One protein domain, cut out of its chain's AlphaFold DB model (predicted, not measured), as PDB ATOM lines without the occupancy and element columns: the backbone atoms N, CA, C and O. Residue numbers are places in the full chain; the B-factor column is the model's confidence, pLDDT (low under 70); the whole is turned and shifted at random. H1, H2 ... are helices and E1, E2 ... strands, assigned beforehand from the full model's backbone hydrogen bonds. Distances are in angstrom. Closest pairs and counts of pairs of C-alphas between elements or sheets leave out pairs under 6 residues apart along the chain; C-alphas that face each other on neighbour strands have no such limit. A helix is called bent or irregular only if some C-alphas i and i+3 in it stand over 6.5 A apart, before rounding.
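AT A GLANCE: This is residues 2 to 169 of the 634 residues of an uncharacterized protein of viral metagenome (UniProt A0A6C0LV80). A strongly twisted sheet of five antiparallel strands has the long helix H5 packed along one face, over E5 and E4. H3 is on the opposite face, H2 packs near the start of E4 and the end of E5, and residues 2 to 9, of which 4 to 9 belong to H1, stick out. The 168 printed residues hold six named helices and five named strands, in the order H1 H2 H3 E1 E2 E3 H4 H5 E4 H6 E5, with sheet order E1 - E2 - E3 - E5 - E4. The class is mixed, helices and strands; the whole is compact, with a radius of gyration of the C-alphas of 15.9 A and spans of 44 by 37 by 33 A.

IN THESE COORDINATES: The strands are E1, residues 60 to 67, 20.6 A; E2, 74 to 80; E3, 87 to 93; E4, 132 to 139, 21.0 A; and E5, 159 to 166, 23.1 A, ending at C-alpha 166 (384.846, 270.571, 398.510). E1 bends by 52 degrees at residue 63. The helices are H5, residues 106 to 122, 24.6 A, beginning at C-alpha 106 (384.716, 281.657, 380.846); H2, 13 to 26, 18.3 A; H1, 4 to 10, beginning at C-alpha 4 (372.053, 251.800, 386.186); H3, 53 to 57; H4, 98 to 101; and H6, 140 to 143. H2 is only just irregular: C-alphas 23 and 26 are 6.6 A apart.

HOW THE PARTS SIT: E1, E2 and E3 form a meander, each strand the antiparallel neighbour of the one before, with hairpins E1 and E2, and E2 and E3. Within hydrogen-bond range are N 63 and O 77 at 2.8 A, N 78 and O 89 at 2.8 A, N 161 and O 92 at 2.8 A between E3 and E5, and N 162 and O 136 at 2.8 A between E5 and E4. E3, H4 H5, E4 is a split strand-helix-strand unit, two strands running the same way with E5 between them, and its crossover is right-handed. H5 runs along the strands at a height over the sheet of 9.5 A; its closest C-alphas to E4 are Thr 115 and Pro 132, 6.3 A. With H2 on the other face there are three layers, helices on both faces of the sheet; C-alphas Ile 17 and Ile 133, the closest of H2 and E4, are 6.9 A apart. H2 and H5 only just touch, only at their ends, with 3 pairs of C-alphas within 8 A, the closest being Val 24 and Val 122, 6.1 A. H1 and H2 only just touch, only at the corner, with 3 such pairs, the closest being Leu 10 and Leu 16, 7.2 A. H4 is on the same face as H5, and H6 only grazes the sheet with residues 140 to 143. O i to N i+4 pairs are all within hydrogen-bond range in H3, but 2 of 3 in H1, 9 of 10 in H2 and 9 of 13 in H5; H4 and H6 are too short for one.

THE WHOLE: The C-alphas farthest apart, Thr 2 and Glu 71, are 44.9 A apart. The printed part has no cut; H2 to H3 and H6 to E5 are long links. Mean pLDDT of the printed part is 89.7, with residues 2 to 8 under 70.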
ATOM      1  N   THR A   2     376.522 247.445 387.715       39.28
ATOM      2  CA  THR A   2     375.877 247.754 386.428       39.28
ATOM      3  C   THR A   2     375.847 249.269 386.204       39.28
ATOM      4  O   THR A   2     376.045 250.032 387.150       39.28
ATOM      5  N   SER A   3     375.611 249.714 384.968       47.75
ATOM      6  CA  SER A   3     375.519 251.140 384.610       47.75
ATOM      7  C   SER A   3     374.397 251.868 385.359       47.75
ATOM      8  O   SER A   3     374.626 252.945 385.900       47.75
ATOM      9  N   GLU A   4     373.218 251.255 385.466       45.50
ATOM     10  CA  GLU A   4     372.053 251.800 386.186       45.50
ATOM     11  C   GLU A   4     372.382 252.138 387.649       45.50
ATOM     12  O   GLU A   4     372.023 253.200 388.146       45.50
ATOM     13  N   ASN A   5     373.146 251.266 388.316       55.38
ATOM     14  CA  ASN A   5     373.541 251.403 389.723       55.38
ATOM     15  C   ASN A   5     374.734 252.368 389.929       55.38
ATOM     16  O   ASN A   5     375.173 252.602 391.050       55.38
ATOM     17  N   ILE A   6     375.292 252.913 388.842       57.25
ATOM     18  CA  ILE A   6     376.198 254.073 388.871       57.25
ATOM     19  C   ILE A   6     375.389 255.352 388.626       57.25
ATOM     20  O   ILE A   6     375.648 256.370 389.259       57.25
ATOM     21  N   HIS A   7     374.385 255.291 387.745       60.09
ATOM     22  CA  HIS A   7     373.546 256.435 387.397       60.09
ATOM     23  C   HIS A   7     372.684 256.904 388.578       60.09
ATOM     24  O   HIS A   7     372.614 258.104 388.819       60.09
ATOM     25  N   SER A   8     372.112 255.982 389.364       68.56
ATOM     26  CA  SER A   8     371.387 256.310 390.604       68.56
ATOM     27  C   SER A   8     372.261 257.050 391.622       68.56
ATOM     28  O   SER A   8     371.844 258.061 392.178       68.56
ATOM     29  N   ARG A   9     373.504 256.587 391.806       75.56
ATOM     30  CA  ARG A   9     374.491 257.159 392.738       75.56
ATOM     31  C   ARG A   9     374.967 258.559 392.367       75.56
ATOM     32  O   ARG A   9     375.521 259.248 393.216       75.56
ATOM     33  N   LEU A  10     374.759 258.985 391.122       78.25
ATOM     34  CA  LEU A  10     375.066 260.344 390.684       78.25
ATOM     35  C   LEU A  10     374.137 261.375 391.357       78.25
ATOM     36  O   LEU A  10     374.573 262.465 391.716       78.25
ATOM     37  N   TYR A  11     372.881 260.997 391.607       84.38
ATOM     38  CA  TYR A  11     371.852 261.831 392.245       84.38
ATOM     39  C   TYR A  11     371.721 261.537 393.750       84.38
ATOM     40  O   TYR A  11     370.622 261.535 394.303       84.38
ATOM     41  N   GLN A  12     372.850 261.234 394.400       89.81
ATOM     42  CA  GLN A  12     372.972 261.064 395.849       89.81
ATOM     43  C   GLN A  12     374.129 261.940 396.353       89.81
ATOM     44  O   GLN A  12     375.250 261.464 396.558       89.81
ATOM     45  N   LEU A  13     373.869 263.243 396.503       91.25
ATOM     46  CA  LEU A  13     374.906 264.258 396.724       91.25
ATOM     47  C   LEU A  13     375.841 263.938 397.909       91.25
ATOM     48  O   LEU A  13     377.062 263.931 397.747       91.25
ATOM     49  N   ASP A  14     375.291 263.601 399.077       91.94
ATOM     50  CA  ASP A  14     376.074 263.306 400.285       91.94
ATOM     51  C   ASP A  14     376.857 261.981 400.216       91.94
ATOM     52  O   ASP A  14     377.910 261.864 400.852       91.94
ATOM     53  N   GLU A  15     376.423 261.013 399.395       92.31
ATOM     54  CA  GLU A  15     377.227 259.821 399.080       92.31
ATOM     55  C   GLU A  15     378.447 260.200 398.223       92.31
ATOM     56  O   GLU A  15     379.566 259.794 398.541       92.31
ATOM     57  N   LEU A  16     378.274 261.011 397.170       91.88
ATOM     58  CA  LEU A  16     379.384 261.464 396.314       91.88
ATOM     59  C   LEU A  16     380.411 262.303 397.082       91.88
ATOM     60  O   LEU A  16     381.617 262.064 396.965       91.88
ATOM     61  N   ILE A  17     379.927 263.240 397.902       94.12
ATOM     62  CA  ILE A  17     380.727 264.053 398.827       94.12
ATOM     63  C   ILE A  17     381.602 263.149 399.713       94.12
ATOM     64  O   ILE A  17     382.810 263.386 399.832       94.12
ATOM     65  N   LEU A  18     381.016 262.086 400.281       93.31
ATOM     66  CA  LEU A  18     381.706 261.128 401.145       93.31
ATOM     67  C   LEU A  18     382.692 260.229 400.379       93.31
ATOM     68  O   LEU A  18     383.792 259.980 400.873       93.31
ATOM     69  N   TYR A  19     382.349 259.756 399.175       92.25
ATOM     70  CA  TYR A  19     383.266 258.956 398.351       92.25
ATOM     71  C   TYR A  19     384.505 259.754 397.937       92.25
ATOM     72  O   TYR A  19     385.619 259.232 398.020       92.25
ATOM     73  N   LEU A  20     384.336 261.024 397.558       93.38
ATOM     74  CA  LEU A  20     385.448 261.902 397.195       93.38
ATOM     75  C   LEU A  20     386.346 262.213 398.407       93.38
ATOM     76  O   LEU A  20     387.569 262.071 398.314       93.38
ATOM     77  N   TYR A  21     385.747 262.520 399.564       95.00
ATOM     78  CA  TYR A  21     386.470 262.680 400.832       95.00
ATOM     79  C   TYR A  21     387.271 261.418 401.192       95.00
ATOM     80  O   TYR A  21     388.454 261.493 401.532       95.00
ATOM     81  N   ASN A  22     386.658 260.239 401.066       94.50
ATOM     82  CA  ASN A  22     387.299 258.970 401.395       94.50
ATOM     83  C   ASN A  22     388.433 258.606 400.422       94.50
ATOM     84  O   ASN A  22     389.468 258.101 400.860       94.50
ATOM     85  N   ALA A  23     388.276 258.897 399.127       92.44
ATOM     86  CA  ALA A  23     389.301 258.664 398.111       92.44
ATOM     87  C   ALA A  23     390.508 259.612 398.248       92.44
ATOM     88  O   ALA A  23     391.658 259.191 398.080       92.44
ATOM     89  N   VAL A  24     390.267 260.893 398.553       93.19
ATOM     90  CA  VAL A  24     391.323 261.917 398.545       93.19
ATOM     91  C   VAL A  24     391.917 262.186 399.926       93.19
ATOM     92  O   VAL A  24     393.143 262.237 400.020       93.19
ATOM     93  N   TYR A  25     391.107 262.303 400.978       92.12
ATOM     94  CA  TYR A  25     391.561 262.751 402.301       92.12
ATOM     95  C   TYR A  25     391.728 261.602 403.292       92.12
ATOM     96  O   TYR A  25     392.816 261.436 403.838       92.12
ATOM     97  N   ALA A  26     390.704 260.764 403.484       92.31
ATOM     98  CA  ALA A  26     390.814 259.638 404.418       92.31
ATOM     99  C   ALA A  26     391.726 258.509 403.895       92.31
ATOM    100  O   ALA A  26     392.300 257.767 404.686       92.31
ATOM    101  N   LYS A  27     391.847 258.375 402.563       91.06
ATOM    102  CA  LYS A  27     392.501 257.252 401.860       91.06
ATOM    103  C   LYS A  27     391.917 255.873 402.230       91.06
ATOM    104  O   LYS A  27     392.637 254.880 402.285       91.06
ATOM    105  N   ILE A  28     390.601 255.806 402.456       91.88
ATOM    106  CA  ILE A  28     389.878 254.586 402.850       91.88
ATOM    107  C   ILE A  28     389.006 254.094 401.690       91.88
ATOM    108  O   ILE A  28     388.035 254.751 401.318       91.88
ATOM    109  N   GLY A  29     389.301 252.898 401.173       86.50
ATOM    110  CA  GLY A  29     388.483 252.202 400.174       86.50
ATOM    111  C   GLY A  29     389.169 251.995 398.820       86.50
ATOM    112  O   GLY A  29     390.112 252.691 398.451       86.50
ATOM    113  N   ASN A  30     388.674 251.016 398.061       86.69
ATOM    114  CA  ASN A  30     389.300 250.533 396.824       86.69
ATOM    115  C   ASN A  30     388.781 251.270 395.575       86.69
ATOM    116  O   ASN A  30     388.132 250.675 394.711       86.69
ATOM    117  N   TYR A  31     389.052 252.572 395.481       87.69
ATOM    118  CA  TYR A  31     388.684 253.379 394.313       87.69
ATOM    119  C   TYR A  31     389.562 253.065 393.093       87.69
ATOM    120  O   TYR A  31     390.737 252.720 393.214       87.69
ATOM    121  N   LYS A  32     388.992 253.223 391.893       85.62
ATOM    122  CA  LYS A  32     389.723 253.184 390.619       85.62
ATOM    123  C   LYS A  32     389.483 254.482 389.863       85.62
ATOM    124  O   LYS A  32     388.340 254.827 389.579       85.62
ATOM    125  N   ILE A  33     390.566 255.175 389.533       83.44
ATOM    126  CA  ILE A  33     390.540 256.427 388.773       83.44
ATOM    127  C   ILE A  33     390.409 256.092 387.282       83.44
ATOM    128  O   ILE A  33     390.995 255.121 386.803       83.44
ATOM    129  N   LYS A  34     389.629 256.892 386.548       83.94
ATOM    130  CA  LYS A  34     389.456 256.778 385.095       83.94
ATOM    131  C   LYS A  34     389.710 258.138 384.453       83.94
ATOM    132  O   LYS A  34     388.881 259.035 384.585       83.94
ATOM    133  N   SER A  35     390.822 258.256 383.736       85.06
ATOM    134  CA  SER A  35     391.241 259.516 383.126       85.06
ATOM    135  C   SER A  35     390.291 260.059 382.051       85.06
ATOM    136  O   SER A  35     389.425 259.376 381.480       85.06
ATOM    137  N   ILE A  36     390.460 261.347 381.791       88.62
ATOM    138  CA  ILE A  36     389.773 262.148 380.800       88.62
ATOM    139  C   ILE A  36     390.576 262.085 379.505       88.62
ATOM    140  O   ILE A  36     391.668 262.624 379.381       88.62
ATOM    141  N   ASP A  37     390.002 261.411 378.513       89.88
ATOM    142  CA  ASP A  37     390.472 261.498 377.139       89.88
ATOM    143  C   ASP A  37     390.181 262.911 376.613       89.88
ATOM    144  O   ASP A  37     389.045 263.233 376.256       89.88
ATOM    145  N   VAL A  38     391.217 263.751 376.604       89.50
ATOM    146  CA  VAL A  38     391.167 265.152 376.156       89.50
ATOM    147  C   VAL A  38     390.796 265.312 374.679       89.50
ATOM    148  O   VAL A  38     390.413 266.396 374.258       89.50
ATOM    149  N   ASN A  39     390.822 264.230 373.896       87.75
ATOM    150  CA  ASN A  39     390.370 264.219 372.502       87.75
ATOM    151  C   ASN A  39     388.852 263.968 372.379       87.75
ATOM    152  O   ASN A  39     388.324 263.908 371.271       87.75
ATOM    153  N   LYS A  40     388.152 263.750 373.505       88.06
ATOM    154  CA  LYS A  40     386.714 263.421 373.579       88.06
ATOM    155  C   LYS A  40     385.968 264.289 374.604       88.06
ATOM    156  O   LYS A  40     385.001 263.841 375.231       88.06
ATOM    157  N   LEU A  41     386.435 265.521 374.806       89.31
ATOM    158  CA  LEU A  41     385.787 266.520 375.659       89.31
ATOM    159  C   LEU A  41     384.427 266.926 375.067       89.31
ATOM    160  O   LEU A  41     384.286 267.056 373.856       89.31
ATOM    161  N   ASN A  42     383.422 267.080 375.927       89.06
ATOM    162  CA  ASN A  42     382.063 267.513 375.591       89.06
ATOM    163  C   ASN A  42     381.357 267.981 376.876       89.06
ATOM    164  O   ASN A  42     381.709 267.511 377.960       89.06
ATOM    165  N   MET A  43     380.370 268.876 376.770       88.62
ATOM    166  CA  MET A  43     379.731 269.512 377.937       88.62
ATOM    167  C   MET A  43     379.072 268.516 378.901       88.62
ATOM    168  O   MET A  43     379.245 268.634 380.113       88.62
ATOM    169  N   ASN A  44     378.437 267.464 378.378       86.44
ATOM    170  CA  ASN A  44     377.759 266.419 379.158       86.44
ATOM    171  C   ASN A  44     378.716 265.583 380.037       86.44
ATOM    172  O   ASN A  44     378.269 264.752 380.825       86.44
ATOM    173  N   ARG A  45     380.041 265.764 379.907       84.56
ATOM    174  CA  ARG A  45     381.042 265.189 380.819       84.56
ATOM    175  C   ARG A  45     381.298 266.053 382.062       84.56
ATOM    176  O   ARG A  45     381.804 265.533 383.053       84.56
ATOM    177  N   PHE A  46     380.995 267.347 381.995       86.69
ATOM    178  CA  PHE A  46     381.338 268.344 383.014       86.69
ATOM    179  C   PHE A  46     380.126 268.870 383.782       86.69
ATOM    180  O   PHE A  46     380.299 269.396 384.882       86.69
ATOM    181  N   LYS A  47     378.925 268.710 383.217       87.25
ATOM    182  CA  LYS A  47     377.675 269.250 383.749       87.25
ATOM    183  C   LYS A  47     376.534 268.241 383.708       87.25
ATOM    184  O   LYS A  47     376.500 267.379 382.830       87.25
ATOM    185  N   LEU A  48     375.583 268.418 384.619       87.69
ATOM    186  CA  LEU A  48     374.285 267.740 384.643       87.69
ATOM    187  C   LEU A  48     373.164 268.761 384.386       87.69
ATOM    188  O   LEU A  48     373.331 269.947 384.664       87.69
ATOM    189  N   SER A  49     372.031 268.304 383.852       77.81
ATOM    190  CA  SER A  49     370.886 269.158 383.476       77.81
ATOM    191  C   SER A  49     369.552 268.704 384.081       77.81
ATOM    192  O   SER A  49     368.506 269.254 383.758       77.81
ATOM    193  N   ASP A  50     369.573 267.648 384.894       83.06
ATOM    194  CA  ASP A  50     368.404 266.945 385.428       83.06
ATOM    195  C   ASP A  50     368.566 266.620 386.925       83.06
ATOM    196  O   ASP A  50     368.113 265.585 387.413       83.06
ATOM    197  N   TYR A  51     369.254 267.501 387.657       89.88
ATOM    198  CA  TYR A  51     369.564 267.301 389.071       89.88
ATOM    199  C   TYR A  51     368.464 267.811 390.006       89.88
ATOM    200  O   TYR A  51     367.880 268.870 389.794       89.88
ATOM    201  N   ASP A  52     368.241 267.077 391.091       90.19
ATOM    202  CA  ASP A  52     367.304 267.436 392.152       90.19
ATOM    203  C   ASP A  52     367.868 268.567 393.035       90.19
ATOM    204  O   ASP A  52     368.764 268.362 393.862       90.19
ATOM    205  N   LEU A  53     367.349 269.780 392.840       91.88
ATOM    206  CA  LEU A  53     367.814 270.988 393.523       91.88
ATOM    207  C   LEU A  53     367.454 271.014 395.020       91.88
ATOM    208  O   LEU A  53     368.149 271.686 395.790       91.88
ATOM    209  N   ASP A  54     366.465 270.233 395.478       90.69
ATOM    210  CA  ASP A  54     366.142 270.124 396.909       90.69
ATOM    211  C   ASP A  54     367.288 269.458 397.690       90.69
ATOM    212  O   ASP A  54     367.588 269.865 398.821       90.69
ATOM    213  N   GLN A  55     368.013 268.509 397.078       89.25
ATOM    214  CA  GLN A  55     369.225 267.930 397.681       89.25
ATOM    215  C   GLN A  55     370.304 268.991 397.923       89.25
ATOM    216  O   GLN A  55     371.050 268.913 398.900       89.25
ATOM    217  N   ILE A  56     370.393 269.985 397.040       91.56
ATOM    218  CA  ILE A  56     371.421 271.026 397.080       91.56
ATOM    219  C   ILE A  56     371.027 272.110 398.081       91.56
ATOM    220  O   ILE A  56     371.805 272.419 398.983       91.56
ATOM    221  N   PHE A  57     369.825 272.674 397.940       91.88
ATOM    222  CA  PHE A  57     369.440 273.920 398.605       91.88
ATOM    223  C   PHE A  57     368.761 273.750 399.974       91.88
ATOM    224  O   PHE A  57     368.695 274.713 400.742       91.88
ATOM    225  N   SER A  58     368.325 272.544 400.347       85.00
ATOM    226  CA  SER A  58     367.693 272.277 401.653       85.00
ATOM    227  C   SER A  58     368.539 272.725 402.858       85.00
ATOM    228  O   SER A  58     368.021 273.390 403.761       85.00
ATOM    229  N   THR A  59     369.852 272.468 402.868       87.56
ATOM    230  CA  THR A  59     370.740 272.727 404.024       87.56
ATOM    231  C   THR A  59     371.739 273.879 403.840       87.56
ATOM    232  O   THR A  59     372.727 273.971 404.570       87.56
ATOM    233  N   ILE A  60     371.483 274.802 402.902       92.69
ATOM    234  CA  ILE A  60     372.410 275.917 402.629       92.69
ATOM    235  C   ILE A  60     372.312 277.084 403.617       92.69
ATOM    236  O   ILE A  60     371.267 277.314 404.239       92.69
ATOM    237  N   GLU A  61     373.401 277.846 403.657       91.94
ATOM    238  CA  GLU A  61     373.624 279.119 404.342       91.94
ATOM    239  C   GLU A  61     374.400 280.051 403.386       91.94
ATOM    240  O   GLU A  61     375.374 279.621 402.760       91.94
ATOM    241  N   PHE A  62     373.972 281.308 403.226       89.44
ATOM    242  CA  PHE A  62     374.700 282.282 402.400       89.44
ATOM    243  C   PHE A  62     376.027 282.651 403.069       89.44
ATOM    244  O   PHE A  62     376.056 282.928 404.265       89.44
ATOM    245  N   SER A  63     377.122 282.655 402.305       87.81
ATOM    246  CA  SER A  63     378.435 283.074 402.806       87.81
ATOM    247  C   SER A  63     378.761 284.504 402.398       87.81
ATOM    248  O   SER A  63     379.116 285.292 403.265       87.81
ATOM    249  N   ARG A  64     378.733 284.803 401.090       89.25
ATOM    250  CA  ARG A  64     379.208 286.075 400.512       89.25
ATOM    251  C   ARG A  64     378.921 286.171 399.009       89.25
ATOM    252  O   ARG A  64     378.699 285.158 398.341       89.25
ATOM    253  N   LYS A  65     378.991 287.391 398.477       91.44
ATOM    254  CA  LYS A  65     379.005 287.706 397.040       91.44
ATOM    255  C   LYS A  65     380.418 288.140 396.650       91.44
ATOM    256  O   LYS A  65     380.997 288.982 397.325       91.44
ATOM    257  N   GLU A  66     380.958 287.596 395.566       88.75
ATOM    258  CA  GLU A  66     382.311 287.905 395.085       88.75
ATOM    259  C   GLU A  66     382.281 288.316 393.612       88.75
ATOM    260  O   GLU A  66     381.581 287.703 392.802       88.75
ATOM    261  N   ALA A  67     383.084 289.312 393.237       87.38
ATOM    262  CA  ALA A  67     383.358 289.592 391.832       87.38
ATOM    263  C   ALA A  67     384.252 288.484 391.250       87.38
ATOM    264  O   ALA A  67     385.296 288.153 391.822       87.38
ATOM    265  N   THR A  68     383.855 287.922 390.108       86.81
ATOM    266  CA  THR A  68     384.722 287.012 389.346       86.81
ATOM    267  C   THR A  68     385.822 287.806 388.627       86.81
ATOM    268  O   THR A  68     385.842 289.035 388.664       86.81
ATOM    269  N   ASP A  69     386.735 287.120 387.939       80.81
ATOM    270  CA  ASP A  69     387.664 287.767 387.000       80.81
ATOM    271  C   ASP A  69     386.999 288.259 385.699       80.81
ATOM    272  O   ASP A  69     387.657 288.876 384.863       80.81
ATOM    273  N   ILE A  70     385.711 287.969 385.498       84.56
ATOM    274  CA  ILE A  70     384.958 288.342 384.302       84.56
ATOM    275  C   ILE A  70     384.185 289.628 384.603       84.56
ATOM    276  O   ILE A  70     383.419 289.697 385.568       84.56
ATOM    277  N   GLU A  71     384.363 290.647 383.763       81.12
ATOM    278  CA  GLU A  71     383.695 291.939 383.922       81.12
ATOM    279  C   GLU A  71     382.162 291.776 383.998       81.12
ATOM    280  O   GLU A  71     381.546 291.065 383.204       81.12
ATOM    281  N   GLY A  72     381.541 292.411 384.997       82.38
ATOM    282  CA  GLY A  72     380.097 292.343 385.252       82.38
ATOM    283  C   GLY A  72     379.592 291.073 385.957       82.38
ATOM    284  O   GLY A  72     378.512 291.114 386.553       82.38
ATOM    285  N   ILE A  73     380.346 289.967 385.977       88.25
ATOM    286  CA  ILE A  73     379.890 288.699 386.572       88.25
ATOM    287  C   ILE A  73     380.315 288.590 388.041       88.25
ATOM    288  O   ILE A  73     381.494 288.671 388.395       88.25
ATOM    289  N   ASN A  74     379.331 288.337 388.904       91.50
ATOM    290  CA  ASN A  74     379.526 288.025 390.317       91.50
ATOM    291  C   ASN A  74     379.158 286.560 390.578       91.50
ATOM    292  O   ASN A  74     378.147 286.087 390.058       91.50
ATOM    293  N   GLN A  75     379.925 285.880 391.429       93.44
ATOM    294  CA  GLN A  75     379.559 284.578 391.984       93.44
ATOM    295  C   GLN A  75     378.963 284.746 393.387       93.44
ATOM    296  O   GLN A  75     379.416 285.573 394.182       93.44
ATOM    297  N   TYR A  76     377.951 283.944 393.700       95.00
ATOM    298  CA  TYR A  76     377.286 283.931 395.001       95.00
ATOM    299  C   TYR A  76     377.646 282.628 395.713       95.00
ATOM    300  O   TYR A  76     377.329 281.542 395.224       95.00
ATOM    301  N   VAL A  77     378.358 282.729 396.838       94.00
ATOM    302  CA  VAL A  77     378.931 281.576 397.540       94.00
ATOM    303  C   VAL A  77     378.061 281.200 398.731       94.00
ATOM    304  O   VAL A  77     377.804 282.016 399.618       94.00
ATOM    305  N   TYR A  78     377.661 279.934 398.774       95.00
ATOM    306  CA  TYR A  78     376.896 279.318 399.850       95.00
ATOM    307  C   TYR A  78     377.692 278.175 400.477       95.00
ATOM    308  O   TYR A  78     378.397 277.431 399.792       95.00
ATOM    309  N   LYS A  79     377.531 278.002 401.788       93.75
ATOM    310  CA  LYS A  79     377.950 276.799 402.513       93.75
ATOM    311  C   LYS A  79     376.764 275.838 402.513       93.75
ATOM    312  O   LYS A  79     375.651 276.261 402.820       93.75
ATOM    313  N   ARG A  80     376.979 274.562 402.195       93.75
ATOM    314  CA  ARG A  80     375.987 273.498 402.403       93.75
ATOM    315  C   ARG A  80     376.451 272.607 403.546       93.75
ATOM    316  O   ARG A  80     377.513 271.988 403.454       93.75
ATOM    317  N   HIS A  81     375.628 272.529 404.588       90.44
ATOM    318  CA  HIS A  81     375.829 271.626 405.719       90.44
ATOM    319  C   HIS A  81     375.255 270.253 405.345       90.44
ATOM    320  O   HIS A  81     374.043 270.049 405.388       90.44
ATOM    321  N   GLY A  82     376.106 269.359 404.844       84.81
ATOM    322  CA  GLY A  82     375.696 268.031 404.370       84.81
ATOM    323  C   GLY A  82     375.493 267.017 405.496       84.81
ATOM    324  O   GLY A  82     375.936 267.231 406.623       84.81
ATOM    325  N   GLU A  83     374.879 265.876 405.178       87.12
ATOM    326  CA  GLU A  83     374.742 264.753 406.121       87.12
ATOM    327  C   GLU A  83     376.096 264.094 406.429       87.12
ATOM    328  O   GLU A  83     376.289 263.526 407.504       87.12
ATOM    329  N   THR A  84     377.044 264.160 405.486       87.88
ATOM    330  CA  THR A  84     378.345 263.477 405.579       87.88
ATOM    331  C   THR A  84     379.521 264.440 405.746       87.88
ATOM    332  O   THR A  84     380.373 264.225 406.612       87.88
ATOM    333  N   LYS A  85     379.588 265.497 404.925       91.00
ATOM    334  CA  LYS A  85     380.578 266.585 404.997       91.00
ATOM    335  C   LYS A  85     380.024 267.884 404.405       91.00
ATOM    336  O   LYS A  85     379.138 267.870 403.551       91.00
ATOM    337  N   ASN A  86     380.628 269.001 404.802       92.19
ATOM    338  CA  ASN A  86     380.346 270.315 404.233       92.19
ATOM    339  C   ASN A  86     380.930 270.463 402.815       92.19
ATOM    340  O   ASN A  86     381.952 269.863 402.457       92.19
ATOM    341  N   CYS A  87     380.272 271.288 402.003       94.69
ATOM    342  CA  CYS A  87     380.730 271.689 400.674       94.69
ATOM    343  C   CYS A  87     380.387 273.161 400.393       94.69
ATOM    344  O   CYS A  87     379.507 273.745 401.032       94.69
ATOM    345  N   ASN A  88     381.109 273.765 399.449       95.12
ATOM    346  CA  ASN A  88     380.753 275.063 398.882       95.12
ATOM    347  C   ASN A  88     379.837 274.844 397.676       95.12
ATOM    348  O   ASN A  88     380.101 273.970 396.850       95.12
ATOM    349  N   ILE A  89     378.836 275.705 397.530       96.06
ATOM    350  CA  ILE A  89     378.096 275.911 396.285       96.06
ATOM    351  C   ILE A  89     378.432 277.320 395.793       96.06
ATOM    352  O   ILE A  89     378.370 278.273 396.572       96.06
ATOM    353  N   ARG A  90     378.772 277.470 394.513       95.88
ATOM    354  CA  ARG A  90     378.869 278.773 393.841       95.88
ATOM    355  C   ARG A  90     377.768 278.858 392.791       95.88
ATOM    356  O   ARG A  90     377.668 277.968 391.953       95.88
ATOM    357  N   ILE A  91     376.954 279.907 392.852       96.62
ATOM    358  CA  ILE A  91     375.935 280.218 391.843       96.62
ATOM    359  C   ILE A  91     376.471 281.363 390.983       96.62
ATOM    360  O   ILE A  91     376.813 282.424 391.508       96.62
ATOM    361  N   ILE A  92     376.588 281.127 389.676       95.88
ATOM    362  CA  ILE A  92     377.231 282.027 388.706       95.88
ATOM    363  C   ILE A  92     376.264 282.240 387.528       95.88
ATOM    364  O   ILE A  92     375.876 281.253 386.904       95.88
ATOM    365  N   PRO A  93     375.847 283.477 387.203       94.81
ATOM    366  CA  PRO A  93     374.999 283.732 386.041       94.81
ATOM    367  C   PRO A  93     375.793 283.614 384.734       94.81
ATOM    368  O   PRO A  93     376.925 284.096 384.646       94.81
ATOM    369  N   TYR A  94     375.169 283.061 383.694       93.75
ATOM    370  CA  TYR A  94     375.610 283.296 382.316       93.75
ATOM    371  C   TYR A  94     375.138 284.677 381.844       93.75
ATOM    372  O   TYR A  94     374.115 285.188 382.309       93.75
ATOM    373  N   LEU A  95     375.870 285.283 380.906       88.62
ATOM    374  CA  LEU A  95     375.459 286.548 380.292       88.62
ATOM    375  C   LEU A  95     374.336 286.318 379.272       88.62
ATOM    376  O   LEU A  95     373.332 287.031 379.298       88.62
ATOM    377  N   ASN A  96     374.486 285.295 378.427       89.31
ATOM    378  CA  ASN A  96     373.547 284.924 377.371       89.31
ATOM    379  C   ASN A  96     373.083 283.464 377.543       89.31
ATOM    380  O   ASN A  96     373.653 282.690 378.315       89.31
ATOM    381  N   LYS A  97     372.045 283.056 376.806       87.88
ATOM    382  CA  LYS A  97     371.499 281.684 376.865       87.88
ATOM    383  C   LYS A  97     372.342 280.687 376.063       87.88
ATOM    384  O   LYS A  97     372.382 279.496 376.356       87.88
ATOM    385  N   GLU A  98     373.022 281.198 375.051       89.25
ATOM    386  CA  GLU A  98     373.874 280.484 374.109       89.25
ATOM    387  C   GLU A  98     375.180 280.026 374.788       89.25
ATOM    388  O   GLU A  98     375.687 278.940 374.500       89.25
ATOM    389  N   ASP A  99     375.663 280.813 375.759       91.50
ATOM    390  CA  ASP A  99     376.888 280.577 376.537       91.50
ATOM    391  C   ASP A  99     376.891 279.237 377.288       91.50
ATOM    392  O   ASP A  99     377.945 278.635 377.475       91.50
ATOM    393  N   VAL A 100     375.715 278.741 377.687       91.88
ATOM    394  CA  VAL A 100     375.517 277.520 378.494       91.88
ATOM    395  C   VAL A 100     376.249 276.304 377.906       91.88
ATOM    396  O   VAL A 100     376.778 275.470 378.647       91.88
ATOM    397  N   ASN A 101     376.337 276.225 376.572       91.62
ATOM    398  CA  ASN A 101     376.962 275.116 375.846       91.62
ATOM    399  C   ASN A 101     378.287 275.474 375.141       91.62
ATOM    400  O   ASN A 101     378.928 274.575 374.591       91.62
ATOM    401  N   ASP A 102     378.732 276.738 375.147       93.38
ATOM    402  CA  ASP A 102     380.020 277.107 374.544       93.38
ATOM    403  C   ASP A 102     381.184 276.680 375.446       93.38
ATOM    404  O   ASP A 102     381.473 277.316 376.458       93.38
ATOM    405  N   MET A 103     381.913 275.636 375.055       92.75
ATOM    406  CA  MET A 103     383.108 275.165 375.769       92.75
ATOM    407  C   MET A 103     384.206 276.229 375.953       92.75
ATOM    408  O   MET A 103     385.114 276.000 376.751       92.75
ATOM    409  N   LYS A 104     384.147 277.357 375.230       93.69
ATOM    410  CA  LYS A 104     385.086 278.479 375.368       93.69
ATOM    411  C   LYS A 104     384.631 279.540 376.367       93.69
ATOM    412  O   LYS A 104     385.478 280.310 376.816       93.69
ATOM    413  N   ASN A 105     383.340 279.601 376.708       94.19
ATOM    414  CA  ASN A 105     382.815 280.615 377.616       94.19
ATOM    415  C   ASN A 105     383.533 280.519 378.980       94.19
ATOM    416  O   ASN A 105     383.648 279.412 379.515       94.19
ATOM    417  N   PRO A 106     383.977 281.639 379.580       94.31
ATOM    418  CA  PRO A 106     384.716 281.657 380.846       94.31
ATOM    419  C   PRO A 106     384.117 280.819 381.987       94.31
ATOM    420  O   PRO A 106     384.857 280.148 382.710       94.31
ATOM    421  N   VAL A 107     382.787 280.801 382.137       94.81
ATOM    422  CA  VAL A 107     382.088 280.014 383.172       94.81
ATOM    423  C   VAL A 107     382.239 278.509 382.914       94.81
ATOM    424  O   VAL A 107     382.444 277.725 383.838       94.81
ATOM    425  N   ASN A 108     382.244 278.098 381.646       95.38
ATOM    426  CA  ASN A 108     382.437 276.704 381.247       95.38
ATOM    427  C   ASN A 108     383.909 276.295 381.339       95.38
ATOM    428  O   ASN A 108     384.221 275.214 381.841       95.38
ATOM    429  N   VAL A 109     384.822 277.175 380.920       95.50
ATOM    430  CA  VAL A 109     386.274 276.969 381.018       95.50
ATOM    431  C   VAL A 109     386.700 276.751 382.472       95.50
ATOM    432  O   VAL A 109     387.456 275.814 382.740       95.50
ATOM    433  N   ASN A 110     386.135 277.518 383.414       95.44
ATOM    434  CA  ASN A 110     386.326 277.345 384.857       95.44
ATOM    435  C   ASN A 110     386.095 275.886 385.303       95.44
ATOM    436  O   ASN A 110     386.944 275.268 385.948       95.44
ATOM    437  N   GLN A 111     384.964 275.307 384.891       94.38
ATOM    438  CA  GLN A 111     384.532 273.955 385.262       94.38
ATOM    439  C   GLN A 111     385.314 272.863 384.530       94.38
ATOM    440  O   GLN A 111     385.722 271.873 385.150       94.38
ATOM    441  N   ILE A 112     385.552 273.041 383.227       95.62
ATOM    442  CA  ILE A 112     386.310 272.101 382.393       95.62
ATOM    443  C   ILE A 112     387.750 271.996 382.912       95.62
ATOM    444  O   ILE A 112     388.230 270.885 383.149       95.62
ATOM    445  N   ILE A 113     388.421 273.128 383.163       96.44
ATOM    446  CA  ILE A 113     389.793 273.151 383.689       96.44
ATOM    447  C   ILE A 113     389.836 272.599 385.116       96.44
ATOM    448  O   ILE A 113     390.641 271.701 385.371       96.44
ATOM    449  N   ARG A 114     388.946 273.018 386.032       95.12
ATOM    450  CA  ARG A 114     388.916 272.464 387.402       95.12
ATOM    451  C   ARG A 114     388.742 270.939 387.395       95.12
ATOM    452  O   ARG A 114     389.413 270.232 388.148       95.12
ATOM    453  N   THR A 115     387.897 270.416 386.504       94.44
ATOM    454  CA  THR A 115     387.663 268.969 386.365       94.44
ATOM    455  C   THR A 115     388.858 268.243 385.742       94.44
ATOM    456  O   THR A 115     389.254 267.197 386.255       94.44
ATOM    457  N   LEU A 116     389.488 268.795 384.699       95.12
ATOM    458  CA  LEU A 116     390.713 268.240 384.103       95.12
ATOM    459  C   LEU A 116     391.877 268.195 385.100       95.12
ATOM    460  O   LEU A 116     392.556 267.176 385.223       95.12
ATOM    461  N   LEU A 117     392.095 269.284 385.840       96.19
ATOM    462  CA  LEU A 117     393.180 269.369 386.814       96.19
ATOM    463  C   LEU A 117     392.922 268.499 388.057       96.19
ATOM    464  O   LEU A 117     393.887 268.052 388.678       96.19
ATOM    465  N   SER A 118     391.664 268.166 388.382       94.62
ATOM    466  CA  SER A 118     391.332 267.261 389.498       94.62
ATOM    467  C   SER A 118     392.020 265.886 389.402       94.62
ATOM    468  O   SER A 118     392.337 265.280 390.431       94.62
ATOM    469  N   GLU A 119     392.368 265.426 388.191       93.69
ATOM    470  CA  GLU A 119     393.174 264.216 387.988       93.69
ATOM    471  C   GLU A 119     394.543 264.273 388.670       93.69
ATOM    472  O   GLU A 119     395.045 263.245 389.129       93.69
ATOM    473  N   LEU A 120     395.149 265.457 388.777       95.81
ATOM    474  CA  LEU A 120     396.428 265.637 389.462       95.81
ATOM    475  C   LEU A 120     396.291 265.401 390.977       95.81
ATOM    476  O   LEU A 120     397.267 264.992 391.606       95.81
ATOM    477  N   VAL A 121     395.094 265.593 391.543       95.50
ATOM    478  CA  VAL A 121     394.800 265.347 392.963       95.50
ATOM    479  C   VAL A 121     394.476 263.886 393.231       95.50
ATOM    480  O   VAL A 121     395.107 263.268 394.089       95.50
ATOM    481  N   VAL A 122     393.544 263.291 392.479       92.69
ATOM    482  CA  VAL A 122     393.182 261.880 392.709       92.69
ATOM    483  C   VAL A 122     394.362 260.939 392.433       92.69
ATOM    484  O   VAL A 122     394.562 259.992 393.189       92.69
ATOM    485  N   ASN A 123     395.215 261.247 391.444       90.94
ATOM    486  CA  ASN A 123     396.457 260.507 391.181       90.94
ATOM    487  C   ASN A 123     397.646 260.935 392.080       90.94
ATOM    488  O   ASN A 123     398.777 260.519 391.826       90.94
ATOM    489  N   GLY A 124     397.433 261.774 393.103       90.25
ATOM    490  CA  GLY A 124     398.438 262.101 394.125       90.25
ATOM    491  C   GLY A 124     399.653 262.913 393.652       90.25
ATOM    492  O   GLY A 124     400.694 262.878 394.306       90.25
ATOM    493  N   ARG A 125     399.557 263.640 392.530       92.25
ATOM    494  CA  ARG A 125     400.636 264.513 392.018       92.25
ATOM    495  C   ARG A 125     400.702 265.865 392.736       92.25
ATOM    496  O   ARG A 125     401.761 266.491 392.768       92.25
ATOM    497  N   THR A 126     399.580 266.326 393.279       93.62
ATOM    498  CA  THR A 126     399.456 267.543 394.093       93.62
ATOM    499  C   THR A 126     398.234 267.433 395.000       93.62
ATOM    500  O   THR A 126     397.277 266.760 394.637       93.62
ATOM    501  N   ASN A 127     398.221 268.126 396.138       92.88
ATOM    502  CA  ASN A 127     396.992 268.332 396.915       92.88
ATOM    503  C   ASN A 127     396.375 269.717 396.646       92.88
ATOM    504  O   ASN A 127     395.308 270.016 397.170       92.88
ATOM    505  N   ASN A 128     397.040 270.579 395.865       96.06
ATOM    506  CA  ASN A 128     396.800 272.023 395.897       96.06
ATOM    507  C   ASN A 128     395.739 272.563 394.917       96.06
ATOM    508  O   ASN A 128     395.774 273.734 394.544       96.06
ATOM    509  N   LEU A 129     394.790 271.726 394.500       97.31
ATOM    510  CA  LEU A 129     393.649 272.116 393.663       97.31
ATOM    511  C   LEU A 129     392.359 271.888 394.446       97.31
ATOM    512  O   LEU A 129     392.253 270.893 395.160       97.31
ATOM    513  N   LEU A 130     391.398 272.796 394.292       96.56
ATOM    514  CA  LEU A 130     390.068 272.665 394.872       96.56
ATOM    515  C   LEU A 130     389.245 271.675 394.040       96.56
ATOM    516  O   LEU A 130     389.003 271.900 392.850       96.56
ATOM    517  N   LEU A 131     388.809 270.579 394.654       96.19
ATOM    518  CA  LEU A 131     388.076 269.536 393.941       96.19
ATOM    519  C   LEU A 131     386.645 269.965 393.560       96.19
ATOM    520  O   LEU A 131     385.883 270.386 394.439       96.19
ATOM    521  N   PRO A 132     386.236 269.791 392.286       95.56
ATOM    522  CA  PRO A 132     384.832 269.811 391.903       95.56
ATOM    523  C   PRO A 132     384.145 268.516 392.353       95.56
ATOM    524  O   PRO A 132     384.774 267.458 392.419       95.56
ATOM    525  N   ILE A 133     382.847 268.603 392.632       94.06
ATOM    526  CA  ILE A 133     381.999 267.458 392.985       94.06
ATOM    527  C   ILE A 133     380.987 267.222 391.862       94.06
ATOM    528  O   ILE A 133     381.015 266.178 391.216       94.06
ATOM    529  N   ILE A 134     380.145 268.223 391.599       92.44
ATOM    530  CA  ILE A 134     379.127 268.274 390.542       92.44
ATOM    531  C   ILE A 134     379.062 269.726 390.039       92.44
ATOM    532  O   ILE A 134     379.179 270.649 390.845       92.44
ATOM    533  N   ASN A 135     378.819 269.930 388.741       94.31
ATOM    534  CA  ASN A 135     378.329 271.205 388.208       94.31
ATOM    535  C   ASN A 135     376.975 270.965 387.521       94.31
ATOM    536  O   ASN A 135     376.789 269.924 386.882       94.31
ATOM    537  N   ILE A 136     376.032 271.895 387.660       94.62
ATOM    538  CA  ILE A 136     374.681 271.822 387.079       94.62
ATOM    539  C   ILE A 136     374.347 273.173 386.456       94.62
ATOM    540  O   ILE A 136     374.649 274.195 387.064       94.62
ATOM    541  N   ASP A 137     373.685 273.191 385.301       94.06
ATOM    542  CA  ASP A 137     373.049 274.414 384.797       94.06
ATOM    543  C   ASP A 137     371.536 274.367 385.022       94.06
ATOM    544  O   ASP A 137     370.897 273.340 384.795       94.06
ATOM    545  N   VAL A 138     370.974 275.502 385.435       94.12
ATOM    546  CA  VAL A 138     369.540 275.702 385.696       94.12
ATOM    547  C   VAL A 138     369.055 276.998 385.057       94.12
ATOM    548  O   VAL A 138     369.863 277.884 384.762       94.12
ATOM    549  N   ILE A 139     367.741 277.140 384.884       94.00
ATOM    550  CA  ILE A 139     367.105 278.419 384.545       94.00
ATOM    551  C   ILE A 139     366.670 279.149 385.831       94.00
ATOM    552  O   ILE A 139     366.394 278.516 386.850       94.00
ATOM    553  N   GLY A 140     366.626 280.484 385.815       94.25
ATOM    554  CA  GLY A 140     366.261 281.288 386.986       94.25
ATOM    555  C   GLY A 140     364.866 280.983 387.552       94.25
ATOM    556  O   GLY A 140     364.682 281.052 388.766       94.25
ATOM    557  N   GLU A 141     363.914 280.577 386.702       94.88
ATOM    558  CA  GLU A 141     362.567 280.118 387.096       94.88
ATOM    559  C   GLU A 141     362.602 278.953 388.115       94.88
ATOM    560  O   GLU A 141     361.779 278.904 389.034       94.88
ATOM    561  N   ASP A 142     363.598 278.061 388.035       93.44
ATOM    562  CA  ASP A 142     363.779 276.984 389.021       93.44
ATOM    563  C   ASP A 142     364.301 277.525 390.368       93.44
ATOM    564  O   ASP A 142     363.975 276.996 391.434       93.44
ATOM    565  N   LEU A 143     365.097 278.602 390.343       93.75
ATOM    566  CA  LEU A 143     365.782 279.149 391.518       93.75
ATOM    567  C   LEU A 143     364.911 280.082 392.373       93.75
ATOM    568  O   LEU A 143     365.058 280.072 393.598       93.75
ATOM    569  N   ILE A 144     363.998 280.860 391.776       91.38
ATOM    570  CA  ILE A 144     363.176 281.859 392.501       91.38
ATOM    571  C   ILE A 144     362.338 281.271 393.651       91.38
ATOM    572  O   ILE A 144     362.017 281.969 394.613       91.38
ATOM    573  N   ASN A 145     362.005 279.980 393.585       87.25
ATOM    574  CA  ASN A 145     361.201 279.291 394.595       87.25
ATOM    575  C   ASN A 145     361.987 278.986 395.889       87.25
ATOM    576  O   ASN A 145     361.391 278.754 396.947       87.25
ATOM    577  N   TYR A 146     363.322 279.019 395.845       92.00
ATOM    578  CA  TYR A 146     364.175 278.730 396.994       92.00
ATOM    579  C   TYR A 146     364.369 279.972 397.867       92.00
ATOM    580  O   TYR A 146     365.308 280.743 397.688       92.00
ATOM    581  N   ALA A 147     363.541 280.122 398.906       87.06
ATOM    582  CA  ALA A 147     363.588 281.254 399.846       87.06
ATOM    583  C   ALA A 147     364.954 281.494 400.543       87.06
ATOM    584  O   ALA A 147     365.176 282.558 401.120       87.06
ATOM    585  N   LYS A 148     365.884 280.529 400.490       87.56
ATOM    586  CA  LYS A 148     367.277 280.682 400.952       87.56
ATOM    587  C   LYS A 148     368.191 281.428 399.965       87.56
ATOM    588  O   LYS A 148     369.245 281.910 400.372       87.56
ATOM    589  N   LEU A 149     367.791 281.561 398.700       91.81
ATOM    590  CA  LEU A 149     368.515 282.292 397.654       91.81
ATOM    591  C   LEU A 149     368.137 283.783 397.580       91.81
ATOM    592  O   LEU A 149     368.616 284.492 396.706       91.81
ATOM    593  N   LYS A 150     367.342 284.286 398.537       84.94
ATOM    594  CA  LYS A 150     366.855 285.678 398.626       84.94
ATOM    595  C   LYS A 150     367.926 286.785 398.655       84.94
ATOM    596  O   LYS A 150     367.575 287.952 398.549       84.94
ATOM    597  N   GLU A 151     369.199 286.431 398.842       84.06
ATOM    598  CA  GLU A 151     370.344 287.359 398.777       84.06
ATOM    599  C   GLU A 151     370.866 287.553 397.333       84.06
ATOM    600  O   GLU A 151     371.787 288.337 397.097       84.06
ATOM    601  N   ILE A 152     370.301 286.821 396.364       88.38
ATOM    602  CA  ILE A 152     370.601 286.907 394.932       88.38
ATOM    603  C   ILE A 152     369.427 287.583 394.219       88.38
ATOM    604  O   ILE A 152     368.275 287.178 394.369       88.38
ATOM    605  N   GLU A 153     369.725 288.558 393.366       89.00
ATOM    606  CA  GLU A 153     368.790 289.020 392.341       89.00
ATOM    607  C   GLU A 153     368.765 287.988 391.198       89.00
ATOM    608  O   GLU A 153     369.695 287.904 390.388       89.00
ATOM    609  N   ILE A 154     367.741 287.130 391.199       92.81
ATOM    610  CA  ILE A 154     367.554 286.064 390.208       92.81
ATOM    611  C   ILE A 154     366.707 286.597 389.050       92.81
ATOM    612  O   ILE A 154     365.577 287.037 389.246       92.81
ATOM    613  N   ASP A 155     367.247 286.515 387.837       92.81
ATOM    614  CA  ASP A 155     366.527 286.759 386.591       92.81
ATOM    615  C   ASP A 155     365.953 285.431 386.092       92.81
ATOM    616  O   ASP A 155     366.702 284.541 385.686       92.81
ATOM    617  N   GLU A 156     364.624 285.307 386.121       94.00
ATOM    618  CA  GLU A 156     363.872 284.105 385.736       94.00
ATOM    619  C   GLU A 156     364.270 283.546 384.359       94.00
ATOM    620  O   GLU A 156     364.215 282.336 384.151       94.00
ATOM    621  N   ASN A 157     364.706 284.405 383.429       93.06
ATOM    622  CA  ASN A 157     364.989 284.038 382.040       93.06
ATOM    623  C   ASN A 157     366.466 283.695 381.789       93.06
ATOM    624  O   ASN A 157     366.799 283.170 380.719       93.06
ATOM    625  N   LYS A 158     367.360 283.995 382.741       93.94
ATOM    626  CA  LYS A 158     368.788 283.674 382.629       93.94
ATOM    627  C   LYS A 158     369.081 282.250 383.072       93.94
ATOM    628  O   LYS A 158     368.368 281.657 383.879       93.94
ATOM    629  N   PHE A 159     370.184 281.727 382.554       94.88
ATOM    630  CA  PHE A 159     370.773 280.497 383.052       94.88
ATOM    631  C   PHE A 159     371.800 280.810 384.137       94.88
ATOM    632  O   PHE A 159     372.512 281.816 384.074       94.88
ATOM    633  N   TYR A 160     371.902 279.905 385.102       95.25
ATOM    634  CA  TYR A 160     372.869 279.948 386.188       95.25
ATOM    635  C   TYR A 160     373.596 278.610 386.254       95.25
ATOM    636  O   TYR A 160     372.965 277.559 386.151       95.25
ATOM    637  N   SER A 161     374.910 278.647 386.462       95.94
ATOM    638  CA  SER A 161     375.679 277.459 386.808       95.94
ATOM    639  C   SER A 161     375.826 277.340 388.320       95.94
ATOM    640  O   SER A 161     376.172 278.306 389.006       95.94
ATOM    641  N   ILE A 162     375.550 276.144 388.826       96.56
ATOM    642  CA  ILE A 162     375.677 275.725 390.217       96.56
ATOM    643  C   ILE A 162     376.919 274.834 390.295       96.56
ATOM    644  O   ILE A 162     376.875 273.656 389.943       96.56
ATOM    645  N   GLU A 163     378.036 275.390 390.755       96.06
ATOM    646  CA  GLU A 163     379.290 274.655 390.939       96.06
ATOM    647  C   GLU A 163     379.424 274.186 392.392       96.06
ATOM    648  O   GLU A 163     379.570 275.004 393.305       96.06
ATOM    649  N   ILE A 164     379.423 272.871 392.619       95.88
ATOM    650  CA  ILE A 164     379.644 272.276 393.943       95.88
ATOM    651  C   ILE A 164     381.115 271.866 394.067       95.88
ATOM    652  O   ILE A 164     381.619 271.069 393.270       95.88
ATOM    653  N   THR A 165     381.811 272.378 395.084       96.19
ATOM    654  CA  THR A 165     383.210 272.024 395.390       96.19
ATOM    655  C   THR A 165     383.377 271.576 396.834       96.19
ATOM    656  O   THR A 165     382.553 271.878 397.699       96.19
ATOM    657  N   GLU A 166     384.487 270.905 397.129       95.00
ATOM    658  CA  GLU A 166     384.846 270.571 398.510       95.00
ATOM    659  C   GLU A 166     384.872 271.803 399.447       95.00
ATOM    660  O   GLU A 166     385.255 272.907 399.051       95.00
ATOM    661  N   LYS A 167     384.461 271.590 400.705       94.19
ATOM    662  CA  LYS A 167     384.768 272.432 401.875       94.19
ATOM    663  C   LYS A 167     384.755 271.536 403.119       94.19
ATOM    664  O   LYS A 167     383.910 271.654 403.996       94.19
ATOM    665  N   TYR A 168     385.672 270.573 403.153       94.00
ATOM    666  CA  TYR A 168     385.713 269.545 404.200       94.00
ATOM    667  C   TYR A 168     386.234 270.052 405.549       94.00
ATOM    668  O   TYR A 168     385.973 269.421 406.569       94.00
ATOM    669  N   TYR A 169     386.953 271.175 405.532       94.25
ATOM    670  CA  TYR A 169     387.593 271.828 406.672       94.25
ATOM    671  C   TYR A 169     387.441 273.353 406.553       94.25
ATOM    672  O   TYR A 169     386.905 273.861 405.561       94.25
TER     673      TYR A 169